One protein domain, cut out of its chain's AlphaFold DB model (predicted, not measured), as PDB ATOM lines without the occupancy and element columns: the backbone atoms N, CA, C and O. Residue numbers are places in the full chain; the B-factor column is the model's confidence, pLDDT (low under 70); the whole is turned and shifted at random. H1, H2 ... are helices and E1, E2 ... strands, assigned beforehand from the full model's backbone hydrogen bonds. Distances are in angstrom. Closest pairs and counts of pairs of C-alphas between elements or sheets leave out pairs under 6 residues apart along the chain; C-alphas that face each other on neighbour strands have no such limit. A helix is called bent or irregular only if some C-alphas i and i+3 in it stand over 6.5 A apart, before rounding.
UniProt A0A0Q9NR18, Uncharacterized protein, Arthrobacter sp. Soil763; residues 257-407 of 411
ATOM      1  N   GLN A 257      50.285  53.552  29.945       90.88
ATOM      2  CA  GLN A 257      50.830  53.058  28.683       90.88
ATOM      3  C   GLN A 257      50.372  51.629  28.402       90.88
ATOM      4  O   GLN A 257      49.883  51.352  27.308       90.88
ATOM      5  N   ALA A 258      50.467  50.729  29.379       93.00
ATOM      6  CA  ALA A 258      49.989  49.358  29.279       93.00
ATOM      7  C   ALA A 258      48.474  49.311  29.047       93.00
ATOM      8  O   ALA A 258      47.995  48.508  28.247       93.00
ATOM      9  N   THR A 259      47.719  50.219  29.671       94.44
ATOM     10  CA  THR A 259      46.278  50.372  29.433       94.44
ATOM     11  C   THR A 259      45.981  50.780  27.994       94.44
ATOM     12  O   THR A 259      45.152  50.149  27.334       94.44
ATOM     13  N   ALA A 260      46.668  51.804  27.488       93.19
ATOM     14  CA  ALA A 260      46.505  52.267  26.117       93.19
ATOM     15  C   ALA A 260      46.930  51.197  25.097       93.19
ATOM     16  O   ALA A 260      46.260  51.005  24.082       93.19
ATOM     17  N   TRP A 261      47.999  50.450  25.384       93.94
ATOM     18  CA  TRP A 261      48.438  49.321  24.569       93.94
ATOM     19  C   TRP A 261      47.427  48.185  24.552       93.94
ATOM     20  O   TRP A 261      47.077  47.704  23.474       93.94
ATOM     21  N   LEU A 262      46.916  47.782  25.718       95.06
ATOM     22  CA  LEU A 262      45.891  46.750  25.814       95.06
ATOM     23  C   LEU A 262      44.645  47.146  25.023       95.06
ATOM     24  O   LEU A 262      44.109  46.336  24.273       95.06
ATOM     25  N   GLU A 263      44.223  48.405  25.134       93.94
ATOM     26  CA  GLU A 263      43.120  48.935  24.345       93.94
ATOM     27  C   GLU A 263      43.410  48.895  22.842       93.94
ATOM     28  O   GLU A 263      42.562  48.452  22.069       93.94
ATOM     29  N   LYS A 264      44.596  49.335  22.411       92.31
ATOM     30  CA  LYS A 264      45.001  49.342  20.997       92.31
ATOM     31  C   LYS A 264      45.044  47.925  20.415       92.31
ATOM     32  O   LYS A 264      44.547  47.709  19.313       92.31
ATOM     33  N   ILE A 265      45.574  46.963  21.169       92.94
ATOM     34  CA  ILE A 265      45.654  45.548  20.785       92.94
ATOM     35  C   ILE A 265      44.257  44.912  20.759       92.94
ATOM     36  O   ILE A 265      43.905  44.277  19.768       92.94
ATOM     37  N   ALA A 266      43.433  45.129  21.791       93.00
ATOM     38  CA  ALA A 266      42.055  44.631  21.848       93.00
ATOM     39  C   ALA A 266      41.193  45.213  20.726       93.00
ATOM     40  O   ALA A 266      40.352  44.528  20.147       93.00
ATOM     41  N   ARG A 267      41.421  46.487  20.393       90.44
ATOM     42  CA  ARG A 267      40.779  47.142  19.264       90.44
ATOM     43  C   ARG A 267      41.235  46.579  17.941       90.44
ATOM     44  O   ARG A 267      40.459  46.773  17.025       90.44
ATOM     45  N   GLY A 268      42.396  45.945  17.802       88.81
ATOM     46  CA  GLY A 268      42.899  45.432  16.528       88.81
ATOM     47  C   GLY A 268      43.052  46.500  15.423       88.81
ATOM     48  O   GLY A 268      42.855  47.698  15.649       88.81
ATOM     49  N   PRO A 269      43.385  46.088  14.193       87.00
ATOM     50  CA  PRO A 269      43.533  46.976  13.051       87.00
ATOM     51  C   PRO A 269      42.186  47.469  12.519       87.00
ATOM     52  O   PRO A 269      41.164  46.793  12.650       87.00
ATOM     53  N   LYS A 270      42.163  48.634  11.870       80.19
ATOM     54  CA  LYS A 270      40.922  49.188  11.306       80.19
ATOM     55  C   LYS A 270      40.385  48.285  10.189       80.19
ATOM     56  O   LYS A 270      41.130  47.929   9.279       80.19
ATOM     57  N   SER A 271      39.095  47.944  10.245       75.00
ATOM     58  CA  SER A 271      38.429  47.171   9.194       75.00
ATOM     59  C   SER A 271      37.957  48.082   8.056       75.00
ATOM     60  O   SER A 271      37.398  49.159   8.285       75.00
ATOM     61  N   ARG A 272      38.141  47.645   6.805       72.38
ATOM     62  CA  ARG A 272      37.646  48.358   5.616       72.38
ATOM     63  C   ARG A 272      36.136  48.173   5.447       72.38
ATOM     64  O   ARG A 272      35.669  47.302   4.721       72.38
ATOM     65  N   GLY A 273      35.350  48.988   6.146       65.62
ATOM     66  CA  GLY A 273      33.906  49.140   5.910       65.62
ATOM     67  C   GLY A 273      33.003  47.967   6.332       65.62
ATOM     68  O   GLY A 273      31.786  48.135   6.337       65.62
ATOM     69  N   LYS A 274      33.554  46.812   6.730       70.56
ATOM     70  CA  LYS A 274      32.809  45.700   7.348       70.56
ATOM     71  C   LYS A 274      32.999  45.685   8.864       70.56
ATOM     72  O   LYS A 274      34.102  45.906   9.365       70.56
ATOM     73  N   ALA A 275      31.921  45.409   9.596       77.56
ATOM     74  CA  ALA A 275      32.006  45.107  11.021       77.56
ATOM     75  C   ALA A 275      32.726  43.766  11.222       77.56
ATOM     76  O   ALA A 275      32.542  42.848  10.420       77.56
ATOM     77  N   ARG A 276      33.532  43.655  12.283       84.38
ATOM     78  CA  ARG A 276      34.222  42.400  12.599       84.38
ATOM     79  C   ARG A 276      33.240  41.313  12.979       84.38
ATOM     80  O   ARG A 276      32.239  41.569  13.650       84.38
ATOM     81  N   ASN A 277      33.579  40.092  12.595       87.31
ATOM     82  CA  ASN A 277      32.842  38.925  13.033       87.31
ATOM     83  C   ASN A 277      33.050  38.699  14.540       87.31
ATOM     84  O   ASN A 277      34.186  38.663  15.014       87.31
ATOM     85  N   VAL A 278      31.950  38.521  15.272       93.06
ATOM     86  CA  VAL A 278      31.955  38.165  16.695       93.06
ATOM     87  C   VAL A 278      31.521  36.716  16.861       93.06
ATOM     88  O   VAL A 278      30.685  36.214  16.109       93.06
ATOM     89  N   LEU A 279      32.105  36.026  17.837       94.69
ATOM     90  CA  LEU A 279      31.804  34.631  18.135       94.69
ATOM     91  C   LEU A 279      31.229  34.509  19.552       94.69
ATOM     92  O   LEU A 279      31.655  35.248  20.443       94.69
ATOM     93  N   PRO A 280      30.267  33.596  19.770       95.94
ATOM     94  CA  PRO A 280      29.696  33.354  21.088       95.94
ATOM     95  C   PRO A 280      30.650  32.543  21.977       95.94
ATOM     96  O   PRO A 280      31.269  31.576  21.529       95.94
ATOM     97  N   LEU A 281      30.725  32.916  23.253       95.94
ATOM     98  CA  LEU A 281      31.467  32.222  24.304       95.94
ATOM     99  C   LEU A 281      30.523  31.409  25.205       95.94
ATOM    100  O   LEU A 281      29.316  31.649  25.252       95.94
ATOM    101  N   HIS A 282      31.083  30.462  25.959       94.50
ATOM    102  CA  HIS A 282      30.359  29.645  26.939       94.50
ATOM    103  C   HIS A 282      29.647  30.458  28.031       94.50
ATOM    104  O   HIS A 282      28.609  30.031  28.535       94.50
ATOM    105  N   ASP A 283      30.189  31.622  28.388       91.62
ATOM    106  CA  ASP A 283      29.647  32.523  29.412       91.62
ATOM    107  C   ASP A 283      28.595  33.511  28.872       91.62
ATOM    108  O   ASP A 283      28.132  34.392  29.595       91.62
ATOM    109  N   GLY A 284      28.203  33.363  27.602       91.06
ATOM    110  CA  GLY A 284      27.195  34.190  26.943       91.06
ATOM    111  C   GLY A 284      27.730  35.481  26.323       91.06
ATOM    112  O   GLY A 284      26.970  36.169  25.639       91.06
ATOM    113  N   ARG A 285      29.018  35.813  26.496       93.56
ATOM    114  CA  ARG A 285      29.628  36.952  25.799       93.56
ATOM    115  C   ARG A 285      29.732  36.689  24.298       93.56
ATOM    116  O   ARG A 285      29.871  35.556  23.847       93.56
ATOM    117  N   GLN A 286      29.721  37.770  23.527       94.56
ATOM    118  CA  GLN A 286      30.122  37.784  22.120       94.56
ATOM    119  C   GLN A 286      31.330  38.695  21.943       94.56
ATOM    120  O   GLN A 286      31.260  39.869  22.317       94.56
ATOM    121  N   LEU A 287      32.416  38.145  21.400       95.31
ATOM    122  CA  LEU A 287      33.714  38.812  21.267       95.31
ATOM    123  C   LEU A 287      34.291  38.605  19.861       95.31
ATOM    124  O   LEU A 287      34.038  37.577  19.233       95.31
ATOM    125  N   ASP A 288      35.066  39.573  19.369       93.94
ATOM    126  CA  ASP A 288      35.837  39.406  18.131       93.94
ATOM    127  C   ASP A 288      37.108  38.560  18.346       93.94
ATOM    128  O   ASP A 288      37.479  38.234  19.476       93.94
ATOM    129  N   GLY A 289      37.793  38.193  17.258       94.00
ATOM    130  CA  GLY A 289      38.990  37.346  17.327       94.00
ATOM    131  C   GLY A 289      40.117  37.896  18.215       94.00
ATOM    132  O   GLY A 289      40.756  37.115  18.914       94.00
ATOM    133  N   TYR A 290      40.345  39.214  18.252       95.06
ATOM    134  CA  TYR A 290      41.384  39.818  19.100       95.06
ATOM    135  C   TYR A 290      40.994  39.754  20.574       95.06
ATOM    136  O   TYR A 290      41.796  39.369  21.425       95.06
ATOM    137  N   GLN A 291      39.737  40.082  20.870       96.38
ATOM    138  CA  GLN A 291      39.188  39.987  22.218       96.38
ATOM    139  C   GLN A 291      39.190  38.538  22.727       96.38
ATOM    140  O   GLN A 291      39.500  38.307  23.890       96.38
ATOM    141  N   ILE A 292      38.909  37.550  21.869       97.25
ATOM    142  CA  ILE A 292      38.972  36.123  22.227       97.25
ATOM    143  C   ILE A 292      40.399  35.707  22.589       97.25
ATOM    144  O   ILE A 292      40.589  35.033  23.600       97.25
ATOM    145  N   LEU A 293      41.406  36.130  21.816       97.44
ATOM    146  CA  LEU A 293      42.807  35.836  22.137       97.44
ATOM    147  C   LEU A 293      43.223  36.448  23.477       97.44
ATOM    148  O   LEU A 293      43.831  35.764  24.297       97.44
ATOM    149  N   LEU A 294      42.853  37.703  23.740       97.31
ATOM    150  CA  LEU A 294      43.127  38.350  25.025       97.31
ATOM    151  C   LEU A 294      42.371  37.685  26.186       97.31
ATOM    152  O   LEU A 294      42.938  37.512  27.264       97.31
ATOM    153  N   ALA A 295      41.121  37.264  25.977       97.06
ATOM    154  CA  ALA A 295      40.355  36.515  26.971       97.06
ATOM    155  C   ALA A 295      41.009  35.164  27.295       97.06
ATOM    156  O   ALA A 295      41.120  34.816  28.470       97.06
ATOM    157  N   ALA A 296      41.505  34.449  26.282       96.94
ATOM    158  CA  ALA A 296      42.243  33.202  26.461       96.94
ATOM    159  C   ALA A 296      43.548  33.428  27.244       96.94
ATOM    160  O   ALA A 296      43.790  32.773  28.254       96.94
ATOM    161  N   MET A 297      44.345  34.433  26.866       96.81
ATOM    162  CA  MET A 297      45.565  34.801  27.601       96.81
ATOM    163  C   MET A 297      45.277  35.177  29.062       96.81
ATOM    164  O   MET A 297      46.035  34.806  29.957       96.81
ATOM    165  N   LYS A 298      44.175  35.891  29.325       95.94
ATOM    166  CA  LYS A 298      43.739  36.232  30.686       95.94
ATOM    167  C   LYS A 298      43.333  34.990  31.487       95.94
ATOM    168  O   LYS A 298      43.707  34.884  32.658       95.94
ATOM    169  N   SER A 299      42.582  34.077  30.869       94.44
ATOM    170  CA  SER A 299      42.083  32.844  31.493       94.44
ATOM    171  C   SER A 299      43.220  31.907  31.915       94.44
ATOM    172  O   SER A 299      43.231  31.420  33.044       94.44
ATOM    173  N   LEU A 300      44.264  31.788  31.084       91.94
ATOM    174  CA  LEU A 300      45.488  31.034  31.397       91.94
ATOM    175  C   LEU A 300      46.285  31.576  32.602       91.94
ATOM    176  O   LEU A 300      47.228  30.916  33.057       91.94
ATOM    177  N   GLY A 301      45.933  32.773  33.091       90.12
ATOM    178  CA  GLY A 301      46.811  33.630  33.880       90.12
ATOM    179  C   GLY A 301      47.887  34.202  32.956       90.12
ATOM    180  O   GLY A 301      48.744  33.426  32.537       90.12
ATOM    181  N   PRO A 302      47.857  35.504  32.599       88.38
ATOM    182  CA  PRO A 302      48.757  36.074  31.602       88.38
ATOM    183  C   PRO A 302      50.203  35.662  31.848       88.38
ATOM    184  O   PRO A 302      50.755  35.894  32.913       88.38
ATOM    185  N   ARG A 303      50.831  35.013  30.872       90.06
ATOM    186  CA  ARG A 303      52.234  34.606  30.976       90.06
ATOM    187  C   ARG A 303      53.053  35.496  30.067       90.06
ATOM    188  O   ARG A 303      52.599  35.839  28.978       90.06
ATOM    189  N   LEU A 304      54.274  35.822  30.486       89.94
ATOM    190  CA  LEU A 304      55.201  36.555  29.622       89.94
ATOM    191  C   LEU A 304      55.577  35.756  28.370       89.94
ATOM    192  O   LEU A 304      55.926  36.347  27.356       89.94
ATOM    193  N   SER A 305      55.471  34.428  28.427       90.19
ATOM    194  CA  SER A 305      55.638  33.536  27.285       90.19
ATOM    195  C   SER A 305      54.677  32.354  27.399       90.19
ATOM    196  O   SER A 305      54.496  31.794  28.486       90.19
ATOM    197  N   MET A 306      54.040  31.987  26.291       93.38
ATOM    198  CA  MET A 306      53.152  30.827  26.180       93.38
ATOM    199  C   MET A 306      53.233  30.216  24.785       93.38
ATOM    200  O   MET A 306      53.569  30.904  23.820       93.38
ATOM    201  N   THR A 307      52.900  28.932  24.664       95.19
ATOM    202  CA  THR A 307      52.835  28.291  23.348       95.19
ATOM    203  C   THR A 307      51.531  28.647  22.643       95.19
ATOM    204  O   THR A 307      50.490  28.856  23.275       95.19
ATOM    205  N   VAL A 308      51.562  28.687  21.311       95.56
ATOM    206  CA  VAL A 308      50.339  28.860  20.513       95.56
ATOM    207  C   VAL A 308      49.363  27.704  20.740       95.56
ATOM    208  O   VAL A 308      48.153  27.900  20.655       95.56
ATOM    209  N   ASP A 309      49.854  26.506  21.055       95.50
ATOM    210  CA  ASP A 309      49.003  25.346  21.317       95.50
ATOM    211  C   ASP A 309      48.253  25.458  22.649       95.50
ATOM    212  O   ASP A 309      47.053  25.187  22.674       95.50
ATOM    213  N   ASP A 310      48.897  25.942  23.718       95.69
ATOM    214  CA  ASP A 310      48.213  26.261  24.983       95.69
ATOM    215  C   ASP A 310      47.127  27.321  24.754       95.69
ATOM    216  O   ASP A 310      45.991  27.186  25.213       95.69
ATOM    217  N   LEU A 311      47.454  28.356  23.971       96.56
ATOM    218  CA  LEU A 311      46.509  29.415  23.625       96.56
ATOM    219  C   LEU A 311      45.325  28.875  22.808       96.56
ATOM    220  O   LEU A 311      44.180  29.222  23.089       96.56
ATOM    221  N   LYS A 312      45.570  28.001  21.824       96.81
ATOM    222  CA  LYS A 312      44.517  27.336  21.036       96.81
ATOM    223  C   LYS A 312      43.593  26.508  21.926       96.81
ATOM    224  O   LYS A 312      42.380  26.573  21.739       96.81
ATOM    225  N   GLN A 313      44.143  25.736  22.865       96.50
ATOM    226  CA  GLN A 313      43.348  24.928  23.794       96.50
ATOM    227  C   GLN A 313      42.425  25.804  24.640       96.50
ATOM    228  O   GLN A 313      41.234  25.508  24.747       96.50
ATOM    229  N   GLU A 314      42.939  26.918  25.159       97.19
ATOM    230  CA  GLU A 314      42.126  27.849  25.938       97.19
ATOM    231  C   GLU A 314      41.057  28.545  25.084       97.19
ATOM    232  O   GLU A 314      39.912  28.686  25.508       97.19
ATOM    233  N   VAL A 315      41.378  28.919  23.840       97.56
ATOM    234  CA  VAL A 315      40.378  29.450  22.899       97.56
ATOM    235  C   VAL A 315      39.240  28.447  22.696       97.56
ATOM    236  O   VAL A 315      38.077  28.842  22.761       97.56
ATOM    237  N   VAL A 316      39.536  27.156  22.498       97.00
ATOM    238  CA  VAL A 316      38.495  26.114  22.397       97.00
ATOM    239  C   VAL A 316      37.640  26.064  23.664       97.00
ATOM    240  O   VAL A 316      36.423  25.962  23.554       97.00
ATOM    241  N   ALA A 317      38.256  26.153  24.845       96.38
ATOM    242  CA  ALA A 317      37.552  26.101  26.125       96.38
ATOM    243  C   ALA A 317      36.622  27.307  26.364       96.38
ATOM    244  O   ALA A 317      35.636  27.181  27.088       96.38
ATOM    245  N   LEU A 318      36.908  28.462  25.754       96.50
ATOM    246  CA  LEU A 318      36.082  29.667  25.868       96.50
ATOM    247  C   LEU A 318      34.908  29.706  24.881       96.50
ATOM    248  O   LEU A 318      33.856  30.262  25.207       96.50
ATOM    249  N   LEU A 319      35.071  29.157  23.675       97.25
ATOM    250  CA  LEU A 319      34.069  29.223  22.604       97.25
ATOM    251  C   LEU A 319      32.823  28.388  22.917       97.25
ATOM    252  O   LEU A 319      32.929  27.246  23.339       97.25
ATOM    253  N   ALA A 320      31.629  28.909  22.620       96.56
ATOM    254  CA  ALA A 320      30.387  28.166  22.825       96.56
ATOM    255  C   ALA A 320      30.338  26.856  21.997       96.56
ATOM    256  O   ALA A 320      30.908  26.803  20.896       96.56
ATOM    257  N   PRO A 321      29.591  25.822  22.444       94.38
ATOM    258  CA  PRO A 321      29.516  24.534  21.756       94.38
ATOM    259  C   PRO A 321      29.099  24.667  20.286       94.38
ATOM    260  O   PRO A 321      28.122  25.341  19.964       94.38
ATOM    261  N   GLY A 322      29.820  23.990  19.390       91.69
ATOM    262  CA  GLY A 322      29.549  24.016  17.946       91.69
ATOM    263  C   GLY A 322      30.131  25.222  17.200       91.69
ATOM    264  O   GLY A 322      29.978  25.308  15.981       91.69
ATOM    265  N   THR A 323      30.825  26.133  17.889       94.69
ATOM    266  CA  THR A 323      31.536  27.240  17.239       94.69
ATOM    267  C   THR A 323      32.803  26.737  16.549       94.69
ATOM    268  O   THR A 323      33.635  26.063  17.149       94.69
ATOM    269  N   ASP A 324      32.965  27.074  15.269       93.44
ATOM    270  CA  ASP A 324      34.151  26.701  14.494       93.44
ATOM    271  C   ASP A 324      35.345  27.595  14.859       93.44
ATOM    272  O   ASP A 324      35.376  28.772  14.493       93.44
ATOM    273  N   ILE A 325      36.346  27.021  15.534       93.81
ATOM    274  CA  ILE A 325      37.586  27.707  15.931       93.81
ATOM    275  C   ILE A 325      38.318  28.370  14.757       93.81
ATOM    276  O   ILE A 325      38.961  29.402  14.940       93.81
ATOM    277  N   ARG A 326      38.191  27.851  13.528       92.81
ATOM    278  CA  ARG A 326      38.854  28.440  12.349       92.81
ATOM    279  C   ARG A 326      38.387  29.869  12.079       92.81
ATOM    280  O   ARG A 326      39.151  30.660  11.536       92.81
ATOM    281  N   LYS A 327      37.174  30.226  12.518       91.69
ATOM    282  CA  LYS A 327      36.636  31.589  12.411       91.69
ATOM    283  C   LYS A 327      37.360  32.606  13.299       91.69
ATOM    284  O   LYS A 327      37.214  33.797  13.057       91.69
ATOM    285  N   VAL A 328      38.126  32.162  14.300       93.19
ATOM    286  CA  VAL A 328      38.955  33.048  15.138       93.19
ATOM    287  C   VAL A 328      40.172  33.562  14.357       93.19
ATOM    288  O   VAL A 328      40.644  34.659  14.632       93.19
ATOM    289  N   GLN A 329      40.669  32.789  13.378       93.00
ATOM    290  CA  GLN A 329      41.885  33.095  12.608       93.00
ATOM    291  C   GLN A 329      43.106  33.393  13.508       93.00
ATOM    292  O   GLN A 329      43.790  34.398  13.327       93.00
ATOM    293  N   ILE A 330      43.375  32.522  14.492       94.69
ATOM    294  CA  ILE A 330      44.371  32.732  15.565       94.69
ATOM    295  C   ILE A 330      45.707  33.268  15.031       94.69
ATOM    296  O   ILE A 330      46.137  34.338  15.450       94.69
ATOM    297  N   THR A 331      46.335  32.578  14.075       92.69
ATOM    298  CA  THR A 331      47.642  32.972  13.519       92.69
ATOM    299  C   THR A 331      47.610  34.359  12.876       92.69
ATOM    300  O   THR A 331      48.456  35.194  13.181       92.69
ATOM    301  N   THR A 332      46.607  34.647  12.044       90.94
ATOM    302  CA  THR A 332      46.434  35.959  11.402       90.94
ATOM    303  C   THR A 332      46.271  37.069  12.441       90.94
ATOM    304  O   THR A 332      46.925  38.106  12.359       90.94
ATOM    305  N   LYS A 333      45.438  36.847  13.464       93.38
ATOM    306  CA  LYS A 333      45.221  37.836  14.527       93.38
ATOM    307  C   LYS A 333      46.485  38.041  15.371       93.38
ATOM    308  O   LYS A 333      46.785  39.185  15.695       93.38
ATOM    309  N   LEU A 334      47.262  36.991  15.655       94.12
ATOM    310  CA  LEU A 334      48.558  37.105  16.337       94.12
ATOM    311  C   LEU A 334      49.565  37.938  15.530       94.12
ATOM    312  O   LEU A 334      50.179  38.841  16.094       94.12
ATOM    313  N   ILE A 335      49.670  37.713  14.214       89.31
ATOM    314  CA  ILE A 335      50.503  38.528  13.310       89.31
ATOM    315  C   ILE A 335      50.090  40.004  13.385       89.31
ATOM    316  O   ILE A 335      50.937  40.882  13.545       89.31
ATOM    317  N   HIS A 336      48.788  40.292  13.327       90.06
ATOM    318  CA  HIS A 336      48.283  41.662  13.421       90.06
ATOM    319  C   HIS A 336      48.558  42.300  14.788       90.06
ATOM    320  O   HIS A 336      48.953  43.463  14.846       90.06
ATOM    321  N   MET A 337      48.373  41.561  15.887       92.50
ATOM    322  CA  MET A 337      48.673  42.044  17.239       92.50
ATOM    323  C   MET A 337      50.159  42.389  17.385       92.50
ATOM    324  O   MET A 337      50.479  43.438  17.938       92.50
ATOM    325  N   SER A 338      51.059  41.563  16.844       89.31
ATOM    326  CA  SER A 338      52.499  41.849  16.826       89.31
ATOM    327  C   SER A 338      52.858  43.035  15.942       89.31
ATOM    328  O   SER A 338      53.637  43.885  16.365       89.31
ATOM    329  N   GLY A 339      52.248  43.150  14.760       83.31
ATOM    330  CA  GLY A 339      52.427  44.311  13.891       83.31
ATOM    331  C   GLY A 339      51.985  45.609  14.571       83.31
ATOM    332  O   GLY A 339      52.713  46.593  14.548       83.31
ATOM    333  N   ILE A 340      50.836  45.600  15.254       87.25
ATOM    334  CA  ILE A 340      50.355  46.739  16.052       87.25
ATOM    335  C   ILE A 340      51.332  47.065  17.182       87.25
ATOM    336  O   ILE A 340      51.671  48.233  17.373       87.25
ATOM    337  N   ALA A 341      51.782  46.053  17.923       86.75
ATOM    338  CA  ALA A 341      52.695  46.227  19.046       86.75
ATOM    339  C   ALA A 341      54.066  46.771  18.624       86.75
ATOM    340  O   ALA A 341      54.717  47.417  19.435       86.75
ATOM    341  N   ALA A 342      54.484  46.561  17.374       81.12
ATOM    342  CA  ALA A 342      55.729  47.088  16.817       81.12
ATOM    343  C   ALA A 342      55.643  48.546  16.307       81.12
ATOM    344  O   ALA A 342      56.628  49.058  15.783       81.12
ATOM    345  N   THR A 343      54.495  49.225  16.443       80.50
ATOM    346  CA  THR A 343      54.321  50.643  16.044       80.50
ATOM    347  C   THR A 343      54.462  51.597  17.230       80.50
ATOM    348  O   THR A 343      54.476  51.160  18.378       80.50
ATOM    349  N   SER A 344      54.517  52.916  17.004       80.56
ATOM    350  CA  SER A 344      54.376  53.865  18.115       80.56
ATOM    351  C   SER A 344      52.959  53.793  18.674       80.56
ATOM    352  O   SER A 344      51.990  53.640  17.929       80.56
ATOM    353  N   LEU A 345      52.794  53.958  19.989       80.44
ATOM    354  CA  LEU A 345      51.469  53.979  20.616       80.44
ATOM    355  C   LEU A 345      50.551  55.044  19.981       80.44
ATOM    356  O   LEU A 345      49.359  54.791  19.816       80.44
ATOM    357  N   GLN A 346      51.123  56.180  19.558       78.75
ATOM    358  CA  GLN A 346      50.409  57.297  18.922       78.75
ATOM    359  C   GLN A 346      49.955  56.996  17.486       78.75
ATOM    360  O   GLN A 346      49.017  57.632  16.999       78.75
ATOM    361  N   ASP A 347      50.583  56.027  16.817       78.50
ATOM    362  CA  ASP A 347      50.240  55.681  15.444       78.50
ATOM    363  C   ASP A 347      48.857  55.037  15.390       78.50
ATOM    364  O   ASP A 347      48.496  54.191  16.219       78.50
ATOM    365  N   ALA A 348      48.076  55.392  14.372       71.31
ATOM    366  CA  ALA A 348      46.844  54.674  14.099       71.31
ATOM    367  C   ALA A 348      47.168  53.200  13.781       71.31
ATOM    368  O   ALA A 348      48.130  52.939  13.057       71.31
ATOM    369  N   PRO A 349      46.370  52.229  14.269       73.69
ATOM    370  CA  PRO A 349      46.506  50.846  13.835       73.69
ATOM    371  C   PRO A 349      46.424  50.751  12.305       73.69
ATOM    372  O   PRO A 349      45.625  51.489  11.710       73.69
ATOM    373  N   PRO A 350      47.194  49.846  11.675       71.56
ATOM    374  CA  PRO A 350      47.142  49.657  10.234       71.56
ATOM    375  C   PRO A 350      45.717  49.305   9.785       71.56
ATOM    376  O   PRO A 350      44.941  48.701  10.532       71.56
ATOM    377  N   GLU A 351      45.355  49.710   8.571       71.06
ATOM    378  CA  GLU A 351      44.140  49.236   7.908       71.06
ATOM    379  C   GLU A 351      44.446  47.922   7.204       71.06
ATOM    380  O   GLU A 351      45.344  47.875   6.366       71.06
ATOM    381  N   VAL A 352      43.693  46.872   7.522       68.94
ATOM    382  CA  VAL A 352      43.833  45.571   6.856       68.94
ATOM    383  C   VAL A 352      42.471  45.011   6.478       68.94
ATOM    384  O   VAL A 352      41.466  45.257   7.155       68.94
ATOM    385  N   ASP A 353      42.442  44.281   5.367       63.81
ATOM    386  CA  ASP A 353      41.298  43.454   5.002       63.81
ATOM    387  C   ASP A 353      41.378  42.141   5.798       63.81
ATOM    388  O   ASP A 353      42.430  41.509   5.835       63.81
ATOM    389  N   GLU A 354      40.304  41.741   6.489       57.28
ATOM    390  CA  GLU A 354      40.326  40.538   7.345       57.28
ATOM    391  C   GLU A 354      40.473  39.235   6.540       57.28
ATOM    392  O   GLU A 354      40.820  38.196   7.111       57.28
ATOM    393  N   ASP A 355      40.217  39.312   5.232       55.94
ATOM    394  CA  ASP A 355      40.315  38.213   4.277       55.94
ATOM    395  C   ASP A 355      41.675  38.178   3.541       55.94
ATOM    396  O   ASP A 355      41.970  37.196   2.858       55.94
ATOM    397  N   GLU A 356      42.520  39.210   3.678       52.22
ATOM    398  CA  GLU A 356      43.883  39.205   3.135       52.22
ATOM    399  C   GLU A 356      44.870  38.702   4.196       52.22
ATOM    400  O   GLU A 356      44.946  39.226   5.310       52.22
ATOM    401  N   GLU A 357      45.671  37.690   3.847       43.00
ATOM    402  CA  GLU A 357      46.898  37.411   4.588       43.00
ATOM    403  C   GLU A 357      47.810  38.622   4.437       43.00
ATOM    404  O   GLU A 357      48.449  38.838   3.406       43.00
ATOM    405  N   VAL A 358      47.861  39.437   5.482       44.12
ATOM    406  CA  VAL A 358      48.842  40.500   5.561       44.12
ATOM    407  C   VAL A 358      50.175  39.803   5.768       44.12
ATOM    408  O   VAL A 358      50.519  39.385   6.875       44.12
ATOM    409  N   ILE A 359      50.942  39.689   4.686       39.09
ATOM    410  CA  ILE A 359      52.393  39.675   4.789       39.09
ATOM    411  C   ILE A 359      52.713  41.027   5.418       39.09
ATOM    412  O   ILE A 359      52.845  42.032   4.720       39.09
ATOM    413  N   VAL A 360      52.738  41.094   6.753       41.06
ATOM    414  CA  VAL A 360      53.394  42.204   7.430       41.06
ATOM    415  C   VAL A 360      54.833  42.017   7.009       41.06
ATOM    416  O   VAL A 360      55.522  41.129   7.512       41.06
ATOM    417  N   ALA A 361      55.219  42.739   5.956       33.72
ATOM    418  CA  ALA A 361      56.573  42.761   5.472       33.72
ATOM    419  C   ALA A 361      57.436  42.978   6.708       33.72
ATOM    420  O   ALA A 361      57.299  43.988   7.397       33.72
ATOM    421  N   ALA A 362      58.321  42.027   6.988       33.66
ATOM    422  CA  ALA A 362      59.387  42.170   7.970       33.66
ATOM    423  C   ALA A 362      60.389  43.287   7.579       33.66
ATOM    424  O   ALA A 362      61.511  43.319   8.065       33.66
ATOM    425  N   GLU A 363      59.983  44.178   6.678       35.88
ATOM    426  CA  GLU A 363      60.732  45.213   5.993       35.88
ATOM    427  C   GLU A 363      59.731  46.331   5.641       35.88
ATOM    428  O   GLU A 363      59.459  46.619   4.477       35.88
ATOM    429  N   ALA A 364      59.117  46.963   6.646       34.22
ATOM    430  CA  ALA A 364      58.845  48.384   6.454       34.22
ATOM    431  C   ALA A 364      60.220  49.026   6.214       34.22
ATOM    432  O   ALA A 364      61.158  48.684   6.935       34.22
ATOM    433  N   GLU A 365      60.371  49.868   5.188       32.19
ATOM    434  CA  GLU A 365      61.583  50.672   5.014       32.19
ATOM    435  C   GLU A 365      61.799  51.465   6.312       32.19
ATOM    436  O   GLU A 365      61.155  52.486   6.547       32.19
ATOM    437  N   GLU A 366      62.625  50.927   7.212       42.56
ATOM    438  CA  GLU A 366      62.987  51.582   8.458       42.56
ATOM    439  C   GLU A 366      63.776  52.822   8.055       42.56
ATOM    440  O   GLU A 366      64.908  52.716   7.577       42.56
ATOM    441  N   ASP A 367      63.167  54.000   8.202       41.16
ATOM    442  CA  ASP A 367      63.907  55.254   8.201       41.16
ATOM    443  C   ASP A 367      65.030  55.101   9.242       41.16
ATOM    444  O   ASP A 367      64.732  54.978  10.431       41.16
ATOM    445  N   PRO A 368      66.315  55.092   8.839       39.88
ATOM    446  CA  PRO A 368      67.426  54.870   9.762       39.88
ATOM    447  C   PRO A 368      67.473  55.908  10.893       39.88
ATOM    448  O   PRO A 368      68.090  55.661  11.928       39.88
ATOM    449  N   SER A 369      66.821  57.064  10.698       40.28
ATOM    450  CA  SER A 369      66.715  58.139  11.683       40.28
ATOM    451  C   SER A 369      65.567  57.962  12.685       40.28
ATOM    452  O   SER A 369      65.600  58.567  13.760       40.28
ATOM    453  N   ALA A 370      64.584  57.107  12.384       46.81
ATOM    454  CA  ALA A 370      63.500  56.740  13.285       46.81
ATOM    455  C   ALA A 370      63.891  55.452  14.027       46.81
ATOM    456  O   ALA A 370      63.749  54.350  13.508       46.81
ATOM    457  N   GLY A 371      64.435  55.579  15.243       50.06
ATOM    458  CA  GLY A 371      64.796  54.420  16.072       50.06
ATOM    459  C   GLY A 371      63.664  53.381  16.167       50.06
ATOM    460  O   GLY A 371      62.484  53.731  16.171       50.06
ATOM    461  N   SER A 372      64.003  52.090  16.240       59.12
ATOM    462  CA  SER A 372      62.996  51.019  16.188       59.12
ATOM    463  C   SER A 372      62.164  50.982  17.474       59.12
ATOM    464  O   SER A 372      62.752  50.874  18.545       59.12
ATOM    465  N   VAL A 373      60.831  50.981  17.404       67.56
ATOM    466  CA  VAL A 373      59.978  50.887  18.603       67.56
ATOM    467  C   VAL A 373      60.119  49.510  19.262       67.56
ATOM    468  O   VAL A 373      60.201  48.481  18.588       67.56
ATOM    469  N   GLN A 374      60.166  49.476  20.595       70.25
ATOM    470  CA  GLN A 374      60.146  48.225  21.344       70.25
ATOM    471  C   GLN A 374      58.719  47.663  21.385       70.25
ATOM    472  O   GLN A 374      57.828  48.332  21.914       70.25
ATOM    473  N   PRO A 375      58.489  46.431  20.895       78.44
ATOM    474  CA  PRO A 375      57.170  45.838  20.951       78.44
ATOM    475  C   PRO A 375      56.803  45.434  22.377       78.44
ATOM    476  O   PRO A 375      57.618  44.873  23.108       78.44
ATOM    477  N   VAL A 376      55.546  45.672  22.751       86.50
ATOM    478  CA  VAL A 376      54.964  45.191  24.019       86.50
ATOM    479  C   VAL A 376      54.440  43.751  23.928       86.50
ATOM    480  O   VAL A 376      54.187  43.113  24.949       86.50
ATOM    481  N   PHE A 377      54.286  43.229  22.708       90.19
ATOM    482  CA  PHE A 377      53.734  41.913  22.393       90.19
ATOM    483  C   PHE A 377      54.364  41.368  21.103       90.19
ATOM    484  O   PHE A 377      54.475  42.092  20.116       90.19
ATOM    485  N   GLU A 378      54.739  40.090  21.084       89.44
ATOM    486  CA  GLU A 378      55.432  39.456  19.958       89.44
ATOM    487  C   GLU A 378      54.932  38.025  19.725       89.44
ATOM    488  O   GLU A 378      54.832  37.222  20.649       89.44
ATOM    489  N   TYR A 379      54.639  37.696  18.473       90.50
ATOM    490  CA  TYR A 379      54.333  36.356  17.995       90.50
ATOM    491  C   TYR A 379      55.553  35.831  17.243       90.50
ATOM    492  O   TYR A 379      56.012  36.461  16.289       90.50
ATOM    493  N   ALA A 380      56.068  34.678  17.665       86.94
ATOM    494  CA  ALA A 380      57.253  34.055  17.094       86.94
ATOM    495  C   ALA A 380      56.873  32.768  16.330       86.94
ATOM    496  O   ALA A 380      56.994  31.666  16.874       86.94
ATOM    497  N   PRO A 381      56.450  32.868  15.050       83.94
ATOM    498  CA  PRO A 381      56.052  31.708  14.238       83.94
ATOM    499  C   PRO A 381      57.213  30.758  13.911       83.94
ATOM    500  O   PRO A 381      57.001  29.626  13.496       83.94
ATOM    501  N   ASN A 382      58.455  31.229  14.052       80.44
ATOM    502  CA  ASN A 382      59.658  30.473  13.703       80.44
ATOM    503  C   ASN A 382      60.295  29.758  14.907       80.44
ATOM    504  O   ASN A 382      61.346  29.126  14.757       80.44
ATOM    505  N   GLU A 383      59.725  29.906  16.106       78.00
ATOM    506  CA  GLU A 383      60.129  29.128  17.277       78.00
ATOM    507  C   GLU A 383      59.473  27.741  17.245       78.00
ATOM    508  O   GLU A 383      58.426  27.542  16.633       78.00
ATOM    509  N   VAL A 384      60.124  26.754  17.867       80.44
ATOM    510  CA  VAL A 384      59.600  25.387  17.968       80.44
ATOM    511  C   VAL A 384      59.553  25.008  19.450       80.44
ATOM    512  O   VAL A 384      60.618  24.769  20.030       80.44
ATOM    513  N   PRO A 385      58.358  24.934  20.071       87.69
ATOM    514  CA  PRO A 385      57.035  25.246  19.499       87.69
ATOM    515  C   PRO A 385      56.841  26.747  19.207       87.69
ATOM    516  O   PRO A 385      57.578  27.569  19.744       87.69
ATOM    517  N   GLU A 386      55.842  27.101  18.389       91.69
ATOM    518  CA  GLU A 386      55.458  28.502  18.153       91.69
ATOM    519  C   GLU A 386      55.072  29.173  19.479       91.69
ATOM    520  O   GLU A 386      54.314  28.597  20.274       91.69
ATOM    521  N   THR A 387      55.546  30.399  19.709       91.56
ATOM    522  CA  THR A 387      55.307  31.117  20.969       91.56
ATOM    523  C   THR A 387      54.651  32.477  20.770       91.56
ATOM    524  O   THR A 387      54.777  33.133  19.733       91.56
ATOM    525  N   VAL A 388      53.938  32.900  21.809       92.25
ATOM    526  CA  VAL A 388      53.426  34.254  21.991       92.25
ATOM    527  C   VAL A 388      54.055  34.822  23.254       92.25
ATOM    528  O   VAL A 388      53.992  34.201  24.316       92.25
ATOM    529  N   ASN A 389      54.646  36.006  23.138       90.81
ATOM    530  CA  ASN A 389      55.385  36.664  24.201       90.81
ATOM    531  C   ASN A 389      54.739  38.014  24.534       90.81
ATOM    532  O   ASN A 389      54.644  38.900  23.684       90.81
ATOM    533  N   ILE A 390      54.313  38.186  25.786       91.56
ATOM    534  CA  ILE A 390      53.978  39.501  26.337       91.56
ATOM    535  C   ILE A 390      55.295  40.089  26.834       91.56
ATOM    536  O   ILE A 390      55.795  39.719  27.894       91.56
ATOM    537  N   VAL A 391      55.895  40.954  26.018       87.00
ATOM    538  CA  VAL A 391      57.254  41.459  26.244       87.00
ATOM    539  C   VAL A 391      57.294  42.405  27.438       87.00
ATOM    540  O   VAL A 391      58.288  42.400  28.159       87.00
ATOM    541  N   GLU A 392      56.233  43.190  27.647       88.31
ATOM    542  CA  GLU A 392      56.112  44.167  28.731       88.31
ATOM    543  C   GLU A 392      55.292  43.602  29.908       88.31
ATOM    544  O   GLU A 392      54.081  43.413  29.764       88.31
ATOM    545  N   PRO A 393      55.899  43.342  31.085       93.00
ATOM    546  CA  PRO A 393      55.197  42.787  32.243       93.00
ATOM    547  C   PRO A 393      53.976  43.588  32.693       93.00
ATOM    548  O   PRO A 393      52.972  42.992  33.091       93.00
ATOM    549  N   PHE A 394      54.012  44.920  32.581       94.12
ATOM    550  CA  PHE A 394      52.844  45.743  32.895       94.12
ATOM    551  C   PHE A 394      51.650  45.419  31.990       94.12
ATOM    552  O   PHE A 394      50.524  45.414  32.472       94.12
ATOM    553  N   LEU A 395      51.859  45.044  30.721       95.06
ATOM    554  CA  LEU A 395      50.769  44.622  29.836       95.06
ATOM    555  C   LEU A 395      50.113  43.318  30.318       95.06
ATOM    556  O   LEU A 395      48.887  43.204  30.278       95.06
ATOM    557  N   ALA A 396      50.899  42.354  30.813       95.50
ATOM    558  CA  ALA A 396      50.377  41.115  31.400       95.50
ATOM    559  C   ALA A 396      49.558  41.402  32.670       95.50
ATOM    560  O   ALA A 396      48.428  40.922  32.804       95.50
ATOM    561  N   PHE A 397      50.089  42.250  33.554       96.62
ATOM    562  CA  PHE A 397      49.399  42.703  34.761       96.62
ATOM    563  C   PHE A 397      48.090  43.441  34.435       96.62
ATOM    564  O   PHE A 397      47.031  43.112  34.975       96.62
ATOM    565  N   THR A 398      48.123  44.389  33.495       96.62
ATOM    566  CA  THR A 398      46.937  45.127  33.047       96.62
ATOM    567  C   THR A 398      45.913  44.195  32.403       96.62
ATOM    568  O   THR A 398      44.724  44.317  32.685       96.62
ATOM    569  N   LEU A 399      46.326  43.212  31.599       96.81
ATOM    570  CA  LEU A 399      45.405  42.206  31.064       96.81
ATOM    571  C   LEU A 399      44.728  41.403  32.189       96.81
ATOM    572  O   LEU A 399      43.512  41.187  32.149       96.81
ATOM    573  N   ARG A 400      45.490  41.000  33.216       96.25
ATOM    574  CA  ARG A 400      44.976  40.233  34.359       96.25
ATOM    575  C   ARG A 400      43.925  41.006  35.145       96.25
ATOM    576  O   ARG A 400      42.842  40.464  35.364       96.25
ATOM    577  N   TRP A 401      44.221  42.240  35.539       95.94
ATOM    578  CA  TRP A 401      43.412  42.980  36.514       95.94
ATOM    579  C   TRP A 401      42.471  44.011  35.890       95.94
ATOM    580  O   TRP A 401      41.414  44.294  36.439       95.94
ATOM    581  N   HIS A 402      42.791  44.498  34.692       95.56
ATOM    582  CA  HIS A 402      42.056  45.571  34.014       95.56
ATOM    583  C   HIS A 402      41.506  45.165  32.648       95.56
ATOM    584  O   HIS A 402      40.880  45.983  31.979       95.56
ATOM    585  N   GLY A 403      41.718  43.921  32.210       93.88
ATOM    586  CA  GLY A 403      41.312  43.468  30.879       93.88
ATOM    587  C   GLY A 403      39.803  43.385  30.668       93.88
ATOM    588  O   GLY A 403      39.343  43.555  29.543       93.88
ATOM    589  N   ASP A 404      39.010  43.188  31.725       92.88
ATOM    590  CA  ASP A 404      37.578  42.891  31.580       92.88
ATOM    591  C   ASP A 404      36.793  44.018  30.906       92.88
ATOM    592  O   ASP A 404      35.864  43.734  30.157       92.88
ATOM    593  N   LYS A 405      37.214  45.282  31.052       91.19
ATOM    594  CA  LYS A 405      36.598  46.417  30.336       91.19
ATOM    595  C   LYS A 405      36.723  46.320  28.810       91.19
ATOM    596  O   LYS A 405      35.922  46.910  28.094       91.19
ATOM    597  N   TYR A 406      37.713  45.580  28.308       90.69
ATOM    598  CA  TYR A 406      37.946  45.363  26.877       90.69
ATOM    599  C   TYR A 406      37.389  44.023  26.382       90.69
ATOM    600  O   TYR A 406      37.349  43.784  25.176       90.69
ATOM    601  N   LEU A 407      36.939  43.161  27.297       90.19
ATOM    602  CA  LEU A 407      36.458  41.802  27.031       90.19
ATOM    603  C   LEU A 407      34.952  41.669  27.293       90.19
ATOM    604  O   LEU A 407      34.472  40.612  27.704       90.19
TER     605      LEU A 407
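Overview. This is residues 257 to 407 of the 411 residues of an uncharacterized protein of Arthrobacter sp. Soil763 (UniProt A0A0Q9NR18). What is the main picture? A small sheet, E3 E5 E4, stands at one side of a cluster of crossed helices, with H5 over E4; H2 is in the middle of the cluster, with H1, H3, H5 and H6 packed on it. A small hairpin, E1 and E2, sits at the other side of H2 from that sheet, and residues 363 to 371 of a long loop stick out. What is it built of? The printed part has 151 residues, with six named helices and five named strands in the order H1 E1 E2 H2 E3 H3 H4 H5 E4 E5 H6; both sheets are antiparallel, and the class is mixed, helices and strands. How large is it? It is compact, with a radius of gyration of the C-alphas of 14.9 A, and spans 51 by 34 by 32 A, only just elongated.

Arrangement. How is the largest sheet paired? Its inner strand E5, residues 387 to 390, has two antiparallel neighbours, the edge strands E3, residues 305 to 307, at 153 degrees and E4, residues 377 to 380, at 167 degrees. N 306 and O 388 are within hydrogen-bond range at 3.0 A, and N 378 and O 389 at 2.9 A. E4 and E5 are a hairpin. Which helices are on this sheet? H5, residues 330 to 341, is on it at a height over the sheet of 6.7 A, over E4, and runs along the strands, only just, at 27 degrees to E4 on the local plane; the closest C-alphas, of Ser 338 and Glu 378, are 4.9 A apart. H3, residues 308 to 318, is on it too, giving two layers, helices on one face of a sheet; the closest C-alphas of H3 and E5, of Val 308 and Thr 387, are 5.5 A apart. H6, residues 393 to 406, only grazes the sheet with residues 393 to 396. Which helix is the hub? H2, residues 289 to 299, touches five helices, among them H3, about perpendicular at 87 degrees, with the C-alphas of Ala 296 and Glu 314 closest at 5.4 A, and H5, about perpendicular at 89 degrees, with those of Tyr 290 and Lys 333 closest at 6.3 A. H2 touches H6 at a steep tilt of 64 degrees, opposite ways, with the C-alphas of Lys 298 and Arg 400 closest at 5.6 A. H1, residues 257 to 267, touches H2, the C-alphas of Ala 266 and Gln 291 being closest at 5.5 A, and H6, those of Ala 258 and Leu 395 being closest at 4.8 A. What of the smaller sheet and the helix backbones? E1, residues 278 to 280, and E2, residues 286 to 288, are an antiparallel hairpin, with N 279 and O 287 at 2.8 A; both are apart from H5. Every O i to N i+4 pair is within hydrogen-bond range in H1, H2, H3 and H5, and 7 of 10 are in H6. H4, residues 325 to 328, is too short for such a pair and only just touches H2, with 3 pairs of C-alphas within 8 A, the closest being those of Gly 289 and Val 328 at 4.8 A.

Along the chain. Where do the first and last elements lie? H1 begins at C-alpha 257 (50.830, 53.058, 28.683), and H6 ends at C-alpha 406 (37.946, 45.363, 26.877). How long are the longer elements? From first to last C-alpha H1 measures 15.0 A, H2 15.2 A, H3 15.3 A, H5 16.2 A and H6 18.2 A. H6 is irregular, with C-alphas 401 and 404 at 7.6 A.

Size, cuts and confidence. Is anything cut, and which link is long? The printed part has no cut, and the long link is H5 to E4, residues 342 to 376, of which 363 to 371 stand free. Where is confidence low? The mean pLDDT of the printed part is 83.8, and residue 273 and residues 352 to 373 are under 70.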